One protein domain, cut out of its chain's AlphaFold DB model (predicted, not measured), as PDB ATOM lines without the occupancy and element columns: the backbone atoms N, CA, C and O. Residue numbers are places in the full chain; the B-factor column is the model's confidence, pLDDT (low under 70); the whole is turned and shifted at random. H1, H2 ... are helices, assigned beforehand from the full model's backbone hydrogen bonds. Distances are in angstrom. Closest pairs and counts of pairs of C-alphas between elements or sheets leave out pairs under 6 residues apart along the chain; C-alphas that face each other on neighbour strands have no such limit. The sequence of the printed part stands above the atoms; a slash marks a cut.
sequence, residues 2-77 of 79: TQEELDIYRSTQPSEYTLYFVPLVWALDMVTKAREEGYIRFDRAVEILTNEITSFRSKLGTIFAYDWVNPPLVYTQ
ATOM      1  N   THR A   2      14.181   5.964 253.300       94.12
ATOM      2  CA  THR A   2      14.071   4.510 253.441       94.12
ATOM      3  C   THR A   2      14.031   3.861 252.056       94.12
ATOM      4  O   THR A   2      13.846   4.543 251.045       94.12
ATOM      5  N   GLN A   3      14.234   2.545 251.991       93.81
ATOM      6  CA  GLN A   3      14.161   1.826 250.719       93.81
ATOM      7  C   GLN A   3      12.767   1.962 250.083       93.81
ATOM      8  O   GLN A   3      12.659   2.229 248.892       93.81
ATOM      9  N   GLU A   4      11.718   1.884 250.902       92.94
ATOM     10  CA  GLU A   4      10.323   2.039 250.478       92.94
ATOM     11  C   GLU A   4      10.043   3.438 249.909       92.94
ATOM     12  O   GLU A   4       9.492   3.573 248.819       92.94
ATOM     13  N   GLU A   5      10.476   4.491 250.610       93.38
ATOM     14  CA  GLU A   5      10.347   5.876 250.139       93.38
ATOM     15  C   GLU A   5      11.067   6.082 248.802       93.38
ATOM     16  O   GLU A   5      10.566   6.768 247.913       93.38
ATOM     17  N   LEU A   6      12.242   5.475 248.639       92.06
ATOM     18  CA  LEU A   6      13.040   5.590 247.426       92.06
ATOM     19  C   LEU A   6      12.380   4.894 246.229       92.06
ATOM     20  O   LEU A   6      12.435   5.418 245.112       92.06
ATOM     21  N   ASP A   7      11.720   3.762 246.453       93.06
ATOM     22  CA  ASP A   7      10.970   3.059 245.413       93.06
ATOM     23  C   ASP A   7       9.738   3.873 244.976       93.06
ATOM     24  O   ASP A   7       9.519   4.070 243.776       93.06
ATOM     25  N   ILE A   8       9.000   4.459 245.930       92.50
ATOM     26  CA  ILE A   8       7.877   5.368 245.637       92.50
ATOM     27  C   ILE A   8       8.373   6.597 244.867       92.50
ATOM     28  O   ILE A   8       7.802   6.943 243.829       92.50
ATOM     29  N   TYR A   9       9.463   7.222 245.320       91.38
ATOM     30  CA  TYR A   9      10.060   8.390 244.670       91.38
ATOM     31  C   TYR A   9      10.399   8.114 243.201       91.38
ATOM     32  O   TYR A   9      10.056   8.905 242.326       91.38
ATOM     33  N   ARG A  10      11.016   6.961 242.913       90.00
ATOM     34  CA  ARG A  10      11.370   6.547 241.545       90.00
ATOM     35  C   ARG A  10      10.159   6.214 240.677       90.00
ATOM     36  O   ARG A  10      10.224   6.396 239.466       90.00
ATOM     37  N   SER A  11       9.077   5.721 241.278       90.94
ATOM     38  CA  SER A  11       7.826   5.419 240.568       90.94
ATOM     39  C   SER A  11       6.950   6.652 240.303       90.94
ATOM     40  O   SER A  11       6.021   6.589 239.496       90.94
ATOM     41  N   THR A  12       7.234   7.776 240.972       89.75
ATOM     42  CA  THR A  12       6.447   9.008 240.865       89.75
ATOM     43  C   THR A  12       6.700   9.686 239.516       89.75
ATOM     44  O   THR A  12       7.839   9.918 239.124       89.75
ATOM     45  N   GLN A  13       5.627  10.019 238.799       87.94
ATOM     46  CA  GLN A  13       5.690  10.761 237.536       87.94
ATOM     47  C   GLN A  13       5.500  12.268 237.777       87.94
ATOM     48  O   GLN A  13       4.799  12.640 238.722       87.94
ATOM     49  N   PRO A  14       6.032  13.144 236.907       83.88
ATOM     50  CA  PRO A  14       6.883  12.870 235.740       83.88
ATOM     51  C   PRO A  14       8.351  12.594 236.110       83.88
ATOM     52  O   PRO A  14       8.929  13.288 236.939       83.88
ATOM     53  N   SER A  15       8.985  11.631 235.436       78.94
ATOM     54  CA  SER A  15      10.398  11.279 235.661       78.94
ATOM     55  C   SER A  15      11.397  12.254 235.025       78.94
ATOM     56  O   SER A  15      12.595  12.149 235.267       78.94
ATOM     57  N   GLU A  16      10.925  13.172 234.180       82.94
ATOM     58  CA  GLU A  16      11.760  14.127 233.434       82.94
ATOM     59  C   GLU A  16      12.193  15.337 234.271       82.94
ATOM     60  O   GLU A  16      13.104  16.067 233.883       82.94
ATOM     61  N   TYR A  17      11.557  15.553 235.423       83.12
ATOM     62  CA  TYR A  17      11.832  16.685 236.298       83.12
ATOM     63  C   TYR A  17      12.410  16.220 237.629       83.12
ATOM     64  O   TYR A  17      12.073  15.155 238.146       83.12
ATOM     65  N   THR A  18      13.240  17.063 238.237       84.25
ATOM     66  CA  THR A  18      13.709  16.828 239.601       84.25
ATOM     67  C   THR A  18      12.536  16.940 240.571       84.25
ATOM     68  O   THR A  18      12.033  18.030 240.845       84.25
ATOM     69  N   LEU A  19      12.128  15.814 241.149       90.00
ATOM     70  CA  LEU A  19      11.003  15.720 242.081       90.00
ATOM     71  C   LEU A  19      11.376  16.116 243.523       90.00
ATOM     72  O   LEU A  19      10.878  15.542 244.489       90.00
ATOM     73  N   TYR A  20      12.225  17.136 243.699       90.31
ATOM     74  CA  TYR A  20      12.734  17.559 245.016       90.31
ATOM     75  C   TYR A  20      11.628  17.939 246.019       90.31
ATOM     76  O   TYR A  20      11.860  17.960 247.227       90.31
ATOM     77  N   PHE A  21      10.430  18.264 245.530       91.50
ATOM     78  CA  PHE A  21       9.278  18.628 246.348       91.50
ATOM     79  C   PHE A  21       8.551  17.419 246.956       91.50
ATOM     80  O   PHE A  21       7.802  17.603 247.913       91.50
ATOM     81  N   VAL A  22       8.753  16.199 246.443       94.00
ATOM     82  CA  VAL A  22       8.020  14.997 246.882       94.00
ATOM     83  C   VAL A  22       8.181  14.725 248.386       94.00
ATOM     84  O   VAL A  22       7.160  14.609 249.067       94.00
ATOM     85  N   PRO A  23       9.396  14.751 248.970       95.06
ATOM     86  CA  PRO A  23       9.551  14.600 250.418       95.06
ATOM     87  C   PRO A  23       8.859  15.698 251.241       95.06
ATOM     88  O   PRO A  23       8.463  15.460 252.379       95.06
ATOM     89  N   LEU A  24       8.680  16.900 250.683       96.19
ATOM     90  CA  LEU A  24       7.970  17.992 251.362       96.19
ATOM     91  C   LEU A  24       6.461  17.746 251.393       96.19
ATOM     92  O   LEU A  24       5.811  18.080 252.380       96.19
ATOM     93  N   VAL A  25       5.912  17.130 250.343       95.75
ATOM     94  CA  VAL A  25       4.513  16.683 250.325       95.75
ATOM     95  C   VAL A  25       4.295  15.599 251.378       95.75
ATOM     96  O   VAL A  25       3.325  15.674 252.125       95.75
ATOM     97  N   TRP A  26       5.221  14.646 251.510       96.12
ATOM     98  CA  TRP A  26       5.154  13.632 252.569       96.12
ATOM     99  C   TRP A  26       5.254  14.240 253.969       96.12
ATOM    100  O   TRP A  26       4.535  13.823 254.869       96.12
ATOM    101  N   ALA A  27       6.092  15.263 254.156       97.62
ATOM    102  CA  ALA A  27       6.159  15.985 255.423       97.62
ATOM    103  C   ALA A  27       4.822  16.661 255.776       97.62
ATOM    104  O   ALA A  27       4.391  16.582 256.924       97.62
ATOM    105  N   LEU A  28       4.145  17.281 254.805       97.81
ATOM    106  CA  LEU A  28       2.809  17.854 255.011       97.81
ATOM    107  C   LEU A  28       1.764  16.778 255.329       97.81
ATOM    108  O   LEU A  28       0.970  16.957 256.249       97.81
ATOM    109  N   ASP A  29       1.796  15.647 254.622       97.38
ATOM    110  CA  ASP A  29       0.912  14.506 254.880       97.38
ATOM    111  C   ASP A  29       1.106  13.940 256.297       97.38
ATOM    112  O   ASP A  29       0.133  13.701 257.011       97.38
ATOM    113  N   MET A  30       2.353  13.825 256.766       97.44
ATOM    114  CA  MET A  30       2.646  13.437 258.151       97.44
ATOM    115  C   MET A  30       2.080  14.429 259.174       97.44
ATOM    116  O   MET A  30       1.586  14.006 260.216       97.44
ATOM    117  N   VAL A  31       2.128  15.737 258.898       98.00
ATOM    118  CA  VAL A  31       1.537  16.753 259.787       98.00
ATOM    119  C   VAL A  31       0.016  16.595 259.856       98.00
ATOM    120  O   VAL A  31      -0.552  16.648 260.949       98.00
ATOM    121  N   THR A  32      -0.640  16.354 258.717       97.31
ATOM    122  CA  THR A  32      -2.088  16.099 258.655       97.31
ATOM    123  C   THR A  32      -2.464  14.834 259.426       97.31
ATOM    124  O   THR A  32      -3.321  14.893 260.306       97.31
ATOM    125  N   LYS A  33      -1.758  13.721 259.196       97.94
ATOM    126  CA  LYS A  33      -1.967  12.461 259.930       97.94
ATOM    127  C   LYS A  33      -1.772  12.635 261.433       97.94
ATOM    128  O   LYS A  33      -2.621  12.231 262.218       97.94
ATOM    129  N   ALA A  34      -0.723  13.345 261.847       97.94
ATOM    130  CA  ALA A  34      -0.480  13.631 263.257       97.94
ATOM    131  C   ALA A  34      -1.590  14.485 263.902       97.94
ATOM    132  O   ALA A  34      -1.815  14.398 265.113       97.94
ATOM    133  N   ARG A  35      -2.298  15.317 263.125       97.56
ATOM    134  CA  ARG A  35      -3.491  16.037 263.595       97.56
ATOM    135  C   ARG A  35      -4.688  15.101 263.737       97.56
ATOM    136  O   ARG A  35      -5.357  15.157 264.768       97.56
ATOM    137  N   GLU A  36      -4.936  14.251 262.746       97.25
ATOM    138  CA  GLU A  36      -6.038  13.276 262.745       97.25
ATOM    139  C   GLU A  36      -5.906  12.252 263.882       97.25
ATOM    140  O   GLU A  36      -6.880  11.957 264.574       97.25
ATOM    141  N   GLU A  37      -4.687  11.784 264.145       97.69
ATOM    142  CA  GLU A  37      -4.358  10.852 265.231       97.69
ATOM    143  C   GLU A  37      -4.316  11.530 266.616       97.69
ATOM    144  O   GLU A  37      -4.154  10.872 267.644       97.69
ATOM    145  N   GLY A  38      -4.474  12.857 266.674       96.31
ATOM    146  CA  GLY A  38      -4.535  13.621 267.920       96.31
ATOM    147  C   GLY A  38      -3.182  13.893 268.587       96.31
ATOM    148  O   GLY A  38      -3.152  14.448 269.692       96.31
ATOM    149  N   TYR A  39      -2.061  13.569 267.932       97.38
ATOM    150  CA  TYR A  39      -0.721  13.951 268.393       97.38
ATOM    151  C   TYR A  39      -0.555  15.476 268.419       97.38
ATOM    152  O   TYR A  39       0.012  16.029 269.365       97.38
ATOM    153  N   ILE A  40      -1.111  16.173 267.422       97.06
ATOM    154  CA  ILE A  40      -1.165  17.637 267.383       97.06
ATOM    155  C   ILE A  40      -2.534  18.107 267.876       97.06
ATOM    156  O   ILE A  40      -3.560  17.911 267.228       97.06
ATOM    157  N   ARG A  41      -2.555  18.768 269.037       94.69
ATOM    158  CA  ARG A  41      -3.805  19.170 269.709       94.69
ATOM    159  C   ARG A  41      -4.404  20.480 269.208       94.69
ATOM    160  O   ARG A  41      -5.619  20.646 269.280       94.69
ATOM    161  N   PHE A  42      -3.576  21.398 268.717       96.31
ATOM    162  CA  PHE A  42      -3.989  22.754 268.361       96.31
ATOM    163  C   PHE A  42      -3.858  22.988 266.858       96.31
ATOM    164  O   PHE A  42      -2.785  22.764 266.299       96.31
ATOM    165  N   ASP A  43      -4.898  23.533 266.229       95.50
ATOM    166  CA  ASP A  43      -4.874  23.863 264.794       95.50
ATOM    167  C   ASP A  43      -3.787  24.889 264.462       95.50
ATOM    168  O   ASP A  43      -3.129  24.806 263.428       95.50
ATOM    169  N   ARG A  44      -3.496  25.800 265.399       97.50
ATOM    170  CA  ARG A  44      -2.402  26.760 265.240       97.50
ATOM    171  C   ARG A  44      -1.034  26.087 265.090       97.50
ATOM    172  O   ARG A  44      -0.181  26.611 264.382       97.50
ATOM    173  N   ALA A  45      -0.809  24.942 265.734       97.31
ATOM    174  CA  ALA A  45       0.450  24.213 265.589       97.31
ATOM    175  C   ALA A  45       0.577  23.592 264.188       97.31
ATOM    176  O   ALA A  45       1.646  23.670 263.590       97.31
ATOM    177  N   VAL A  46      -0.521  23.058 263.639       98.12
ATOM    178  CA  VAL A  46      -0.585  22.562 262.251       98.12
ATOM    179  C   VAL A  46      -0.268  23.680 261.260       98.12
ATOM    180  O   VAL A  46       0.543  23.494 260.353       98.12
ATOM    181  N   GLU A  47      -0.857  24.860 261.463       97.94
ATOM    182  CA  GLU A  47      -0.623  26.032 260.615       97.94
ATOM    183  C   GLU A  47       0.849  26.470 260.641       97.94
ATOM    184  O   GLU A  47       1.450  26.685 259.591       97.94
ATOM    185  N   ILE A  48       1.459  26.552 261.830       98.31
ATOM    186  CA  ILE A  48       2.875  26.918 261.977       98.31
ATOM    187  C   ILE A  48       3.773  25.908 261.255       98.31
ATOM    188  O   ILE A  48       4.628  26.312 260.471       98.31
ATOM    189  N   LEU A  49       3.560  24.605 261.466       98.12
ATOM    190  CA  LEU A  49       4.353  23.558 260.813       98.12
ATOM    191  C   LEU A  49       4.220  23.616 259.286       98.12
ATOM    192  O   LEU A  49       5.219  23.560 258.570       98.12
ATOM    193  N   THR A  50       2.997  23.800 258.790       98.00
ATOM    194  CA  THR A  50       2.712  23.933 257.355       98.00
ATOM    195  C   THR A  50       3.414  25.153 256.753       98.00
ATOM    196  O   THR A  50       4.012  25.068 255.674       98.00
ATOM    197  N   ASN A  51       3.394  26.285 257.463       98.38
ATOM    198  CA  ASN A  51       4.061  27.514 257.039       98.38
ATOM    199  C   ASN A  51       5.586  27.351 256.994       98.38
ATOM    200  O   ASN A  51       6.209  27.759 256.012       98.38
ATOM    201  N   GLU A  52       6.192  26.710 257.994       98.44
ATOM    202  CA  GLU A  52       7.637  26.452 258.009       98.44
ATOM    203  C   GLU A  52       8.068  25.511 256.874       98.44
ATOM    204  O   GLU A  52       9.042  25.793 256.169       98.44
ATOM    205  N   ILE A  53       7.303  24.445 256.610       98.25
ATOM    206  CA  ILE A  53       7.561  23.539 255.478       98.25
ATOM    207  C   ILE A  53       7.466  24.298 254.144       98.25
ATOM    208  O   ILE A  53       8.323  24.151 253.267       98.25
ATOM    209  N   THR A  54       6.470  25.171 253.994       97.25
ATOM    210  CA  THR A  54       6.283  25.982 252.777       97.25
ATOM    211  C   THR A  54       7.384  27.038 252.608       97.25
ATOM    212  O   THR A  54       7.855  27.289 251.491       97.25
ATOM    213  N   SER A  55       7.849  27.631 253.707       98.19
ATOM    214  CA  SER A  55       8.995  28.547 253.734       98.19
ATOM    215  C   SER A  55      10.273  27.838 253.283       98.19
ATOM    216  O   SER A  55      10.996  28.331 252.412       98.19
ATOM    217  N   PHE A  56      10.517  26.627 253.789       97.88
ATOM    218  CA  PHE A  56      11.634  25.792 253.355       97.88
ATOM    219  C   PHE A  56      11.545  25.423 251.865       97.88
ATOM    220  O   PHE A  56      12.519  25.598 251.129       97.88
ATOM    221  N   ARG A  57      10.357  25.023 251.384       96.88
ATOM    222  CA  ARG A  57      10.095  24.769 249.954       96.88
ATOM    223  C   ARG A  57      10.471  25.968 249.083       96.88
ATOM    224  O   ARG A  57      11.057  25.800 248.017       96.88
ATOM    225  N   SER A  58      10.135  27.175 249.535       96.88
ATOM    226  CA  SER A  58      10.406  28.413 248.797       96.88
ATOM    227  C   SER A  58      11.907  28.667 248.650       96.88
ATOM    228  O   SER A  58      12.360  28.995 247.558       96.88
ATOM    229  N   LYS A  59      12.697  28.412 249.701       97.31
ATOM    230  CA  LYS A  59      14.168  28.517 249.657       97.31
ATOM    231  C   LYS A  59      14.790  27.525 248.672       97.31
ATOM    232  O   LYS A  59      15.686  27.898 247.920       97.31
ATOM    233  N   LEU A  60      14.291  26.287 248.626       96.00
ATOM    234  CA  LEU A  60      14.719  25.310 247.618       96.00
ATOM    235  C   LEU A  60      14.339  25.749 246.199       96.00
ATOM    236  O   LEU A  60      15.138  25.597 245.281       96.00
ATOM    237  N   GLY A  61      13.156  26.345 246.029       93.88
ATOM    238  CA  GLY A  61      12.734  26.939 244.759       93.88
ATOM    239  C   GLY A  61      13.680  28.042 244.278       93.88
ATOM    240  O   GLY A  61      13.992  28.093 243.094       93.88
ATOM    241  N   THR A  62      14.194  28.875 245.186       95.25
ATOM    242  CA  THR A  62      15.213  29.883 244.856       95.25
ATOM    243  C   THR A  62      16.505  29.243 244.353       95.25
ATOM    244  O   THR A  62      17.042  29.680 243.341       95.25
ATOM    245  N   ILE A  63      16.994  28.195 245.023       94.25
ATOM    246  CA  ILE A  63      18.200  27.469 244.590       94.25
ATOM    247  C   ILE A  63      17.980  26.857 243.202       94.25
ATOM    248  O   ILE A  63      18.814  27.024 242.318       94.25
ATOM    249  N   PHE A  64      16.829  26.216 242.990       92.56
ATOM    250  CA  PHE A  64      16.458  25.656 241.693       92.56
ATOM    251  C   PHE A  64      16.380  26.725 240.594       92.56
ATOM    252  O   PHE A  64      16.839  26.504 239.478       92.56
ATOM    253  N   ALA A  65      15.844  27.908 240.904       91.88
ATOM    254  CA  ALA A  65      15.767  29.011 239.953       91.88
ATOM    255  C   ALA A  65      17.153  29.534 239.544       91.88
ATOM    256  O   ALA A  65      17.341  29.861 238.376       91.88
ATOM    257  N   TYR A  66      18.116  29.586 240.470       93.25
ATOM    258  CA  TYR A  66      19.497  29.960 240.147       93.25
ATOM    259  C   TYR A  66      20.203  28.930 239.262       93.25
ATOM    260  O   TYR A  66      20.975  29.319 238.392       93.25
ATOM    261  N   ASP A  67      19.930  27.640 239.463       90.44
ATOM    262  CA  ASP A  67      20.471  26.566 238.622       90.44
ATOM    263  C   ASP A  67      19.870  26.592 237.207       90.44
ATOM    264  O   ASP A  67      20.580  26.480 236.207       90.44
ATOM    265  N   TRP A  68      18.556  26.818 237.108       90.62
ATOM    266  CA  TRP A  68      17.858  26.868 235.825       90.62
ATOM    267  C   TRP A  68      18.172  28.153 235.040       90.62
ATOM    268  O   TRP A  68      18.439  28.108 233.835       90.62
ATOM    269  N   VAL A  69      18.158  29.311 235.702       91.44
ATOM    270  CA  VAL A  69      18.338  30.623 235.064       91.44
ATOM    271  C   VAL A  69      19.736  31.155 235.356       91.44
ATOM    272  O   VAL A  69      19.958  31.962 236.259       91.44
ATOM    273  N   ASN A  70      20.686  30.714 234.539       86.50
ATOM    274  CA  ASN A  70      22.060  31.195 234.589       86.50
ATOM    275  C   ASN A  70      22.178  32.619 234.010       86.50
ATOM    276  O   ASN A  70      21.385  32.995 233.136       86.50
ATOM    277  N   PRO A  71      23.176  33.420 234.440       86.19
ATOM    278  CA  PRO A  71      23.482  34.694 233.800       86.19
ATOM    279  C   PRO A  71      23.621  34.525 232.280       86.19
ATOM    280  O   PRO A  71      24.228  33.544 231.838       86.19
ATOM    281  N   PRO A  72      23.087  35.453 231.464       90.25
ATOM    282  CA  PRO A  72      23.181  35.339 230.018       90.25
ATOM    283  C   PRO A  72      24.624  35.142 229.562       90.25
ATOM    284  O   PRO A  72      25.508  35.922 229.919       90.25
ATOM    285  N   LEU A  73      24.834  34.120 228.731       88.00
ATOM    286  CA  LEU A  73      26.160  33.711 228.268       88.00
ATOM    287  C   LEU A  73      26.942  34.878 227.648       88.00
ATOM    288  O   LEU A  73      28.144  34.997 227.870       88.00
ATOM    289  N   VAL A  74      26.245  35.784 226.952       87.81
ATOM    290  CA  VAL A  74      26.845  36.993 226.377       87.81
ATOM    291  C   VAL A  74      27.639  37.781 227.415       87.81
ATOM    292  O   VAL A  74      28.773  38.138 227.141       87.81
ATOM    293  N   TYR A  75      27.129  37.967 228.636       86.38
ATOM    294  CA  TYR A  75      27.846  38.723 229.665       86.38
ATOM    295  C   TYR A  75      29.147  38.042 230.096       86.38
ATOM    296  O   TYR A  75      30.116  38.728 230.401       86.38
ATOM    297  N   THR A  76      29.200  36.710 230.065       85.06
ATOM    298  CA  THR A  76      30.422  35.956 230.389       85.06
ATOM    299  C   THR A  76      31.440  35.917 229.244       85.06
ATOM    300  O   THR A  76      32.611  35.663 229.493       85.06
ATOM    301  N   GLN A  77      31.024  36.172 227.998       82.06
ATOM    302  CA  GLN A  77      31.865  36.037 226.796       82.06
ATOM    303  C   GLN A  77      32.562  37.329 226.349       82.06
ATOM    304  O   GLN A  77      33.504  37.260 225.565       82.06
TER     305      GLN A  77
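This is residues 2 to 77 of the 79 residues of the protein "Bestrophin homolog" of Schistosoma rodhaini (UniProt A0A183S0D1). A long, uneven helical hairpin, H2 and H3 side by side, has the short helix H1 near the start of H2, on the side away from H3, while residues 65 to 77, the end of H3 with H4, stick out as a tail. The 76 printed residues, with four named helices and no named strand, are all helix in class, only just extended, close to loose, with a radius of gyration of the C-alphas of 17.2 A and spans of 59 by 30 by 17 A.

Find C-alpha 3 at (14.161, 1.826, 250.719), where H1, residues 3 to 11, begins. H2 takes residues 22 to 36, 21.3 A; H3 takes residues 43 to 68, 36.9 A. H4, residues 73 to 77, ends at (31.865, 36.037, 226.796).

H1 is close to H2 but not clearly touching; the closest C-alphas, of Tyr 9 and Val 22, are 7.3 A apart. Their lines stand at a steep tilt of 61 degrees, opposite ways. H2 and H3, a hairpin, touch at a shallow tilt of 2 degrees, opposite ways; H3 does so with residues 46 to 57 alone, the closest C-alphas being Leu 28 and Thr 50, 6.5 A. H1 and H3 are apart, and H4 is apart from H1, H2 and H3. In H1, H2, H3 and H4 every O i to N i+4 pair is within hydrogen-bond range.

Look to Gly 38 and Gln 77 for the farthest C-alphas, 59.3 A apart. The printed part has no cut, no link is long, and no printed residue is under 70 in pLDDT.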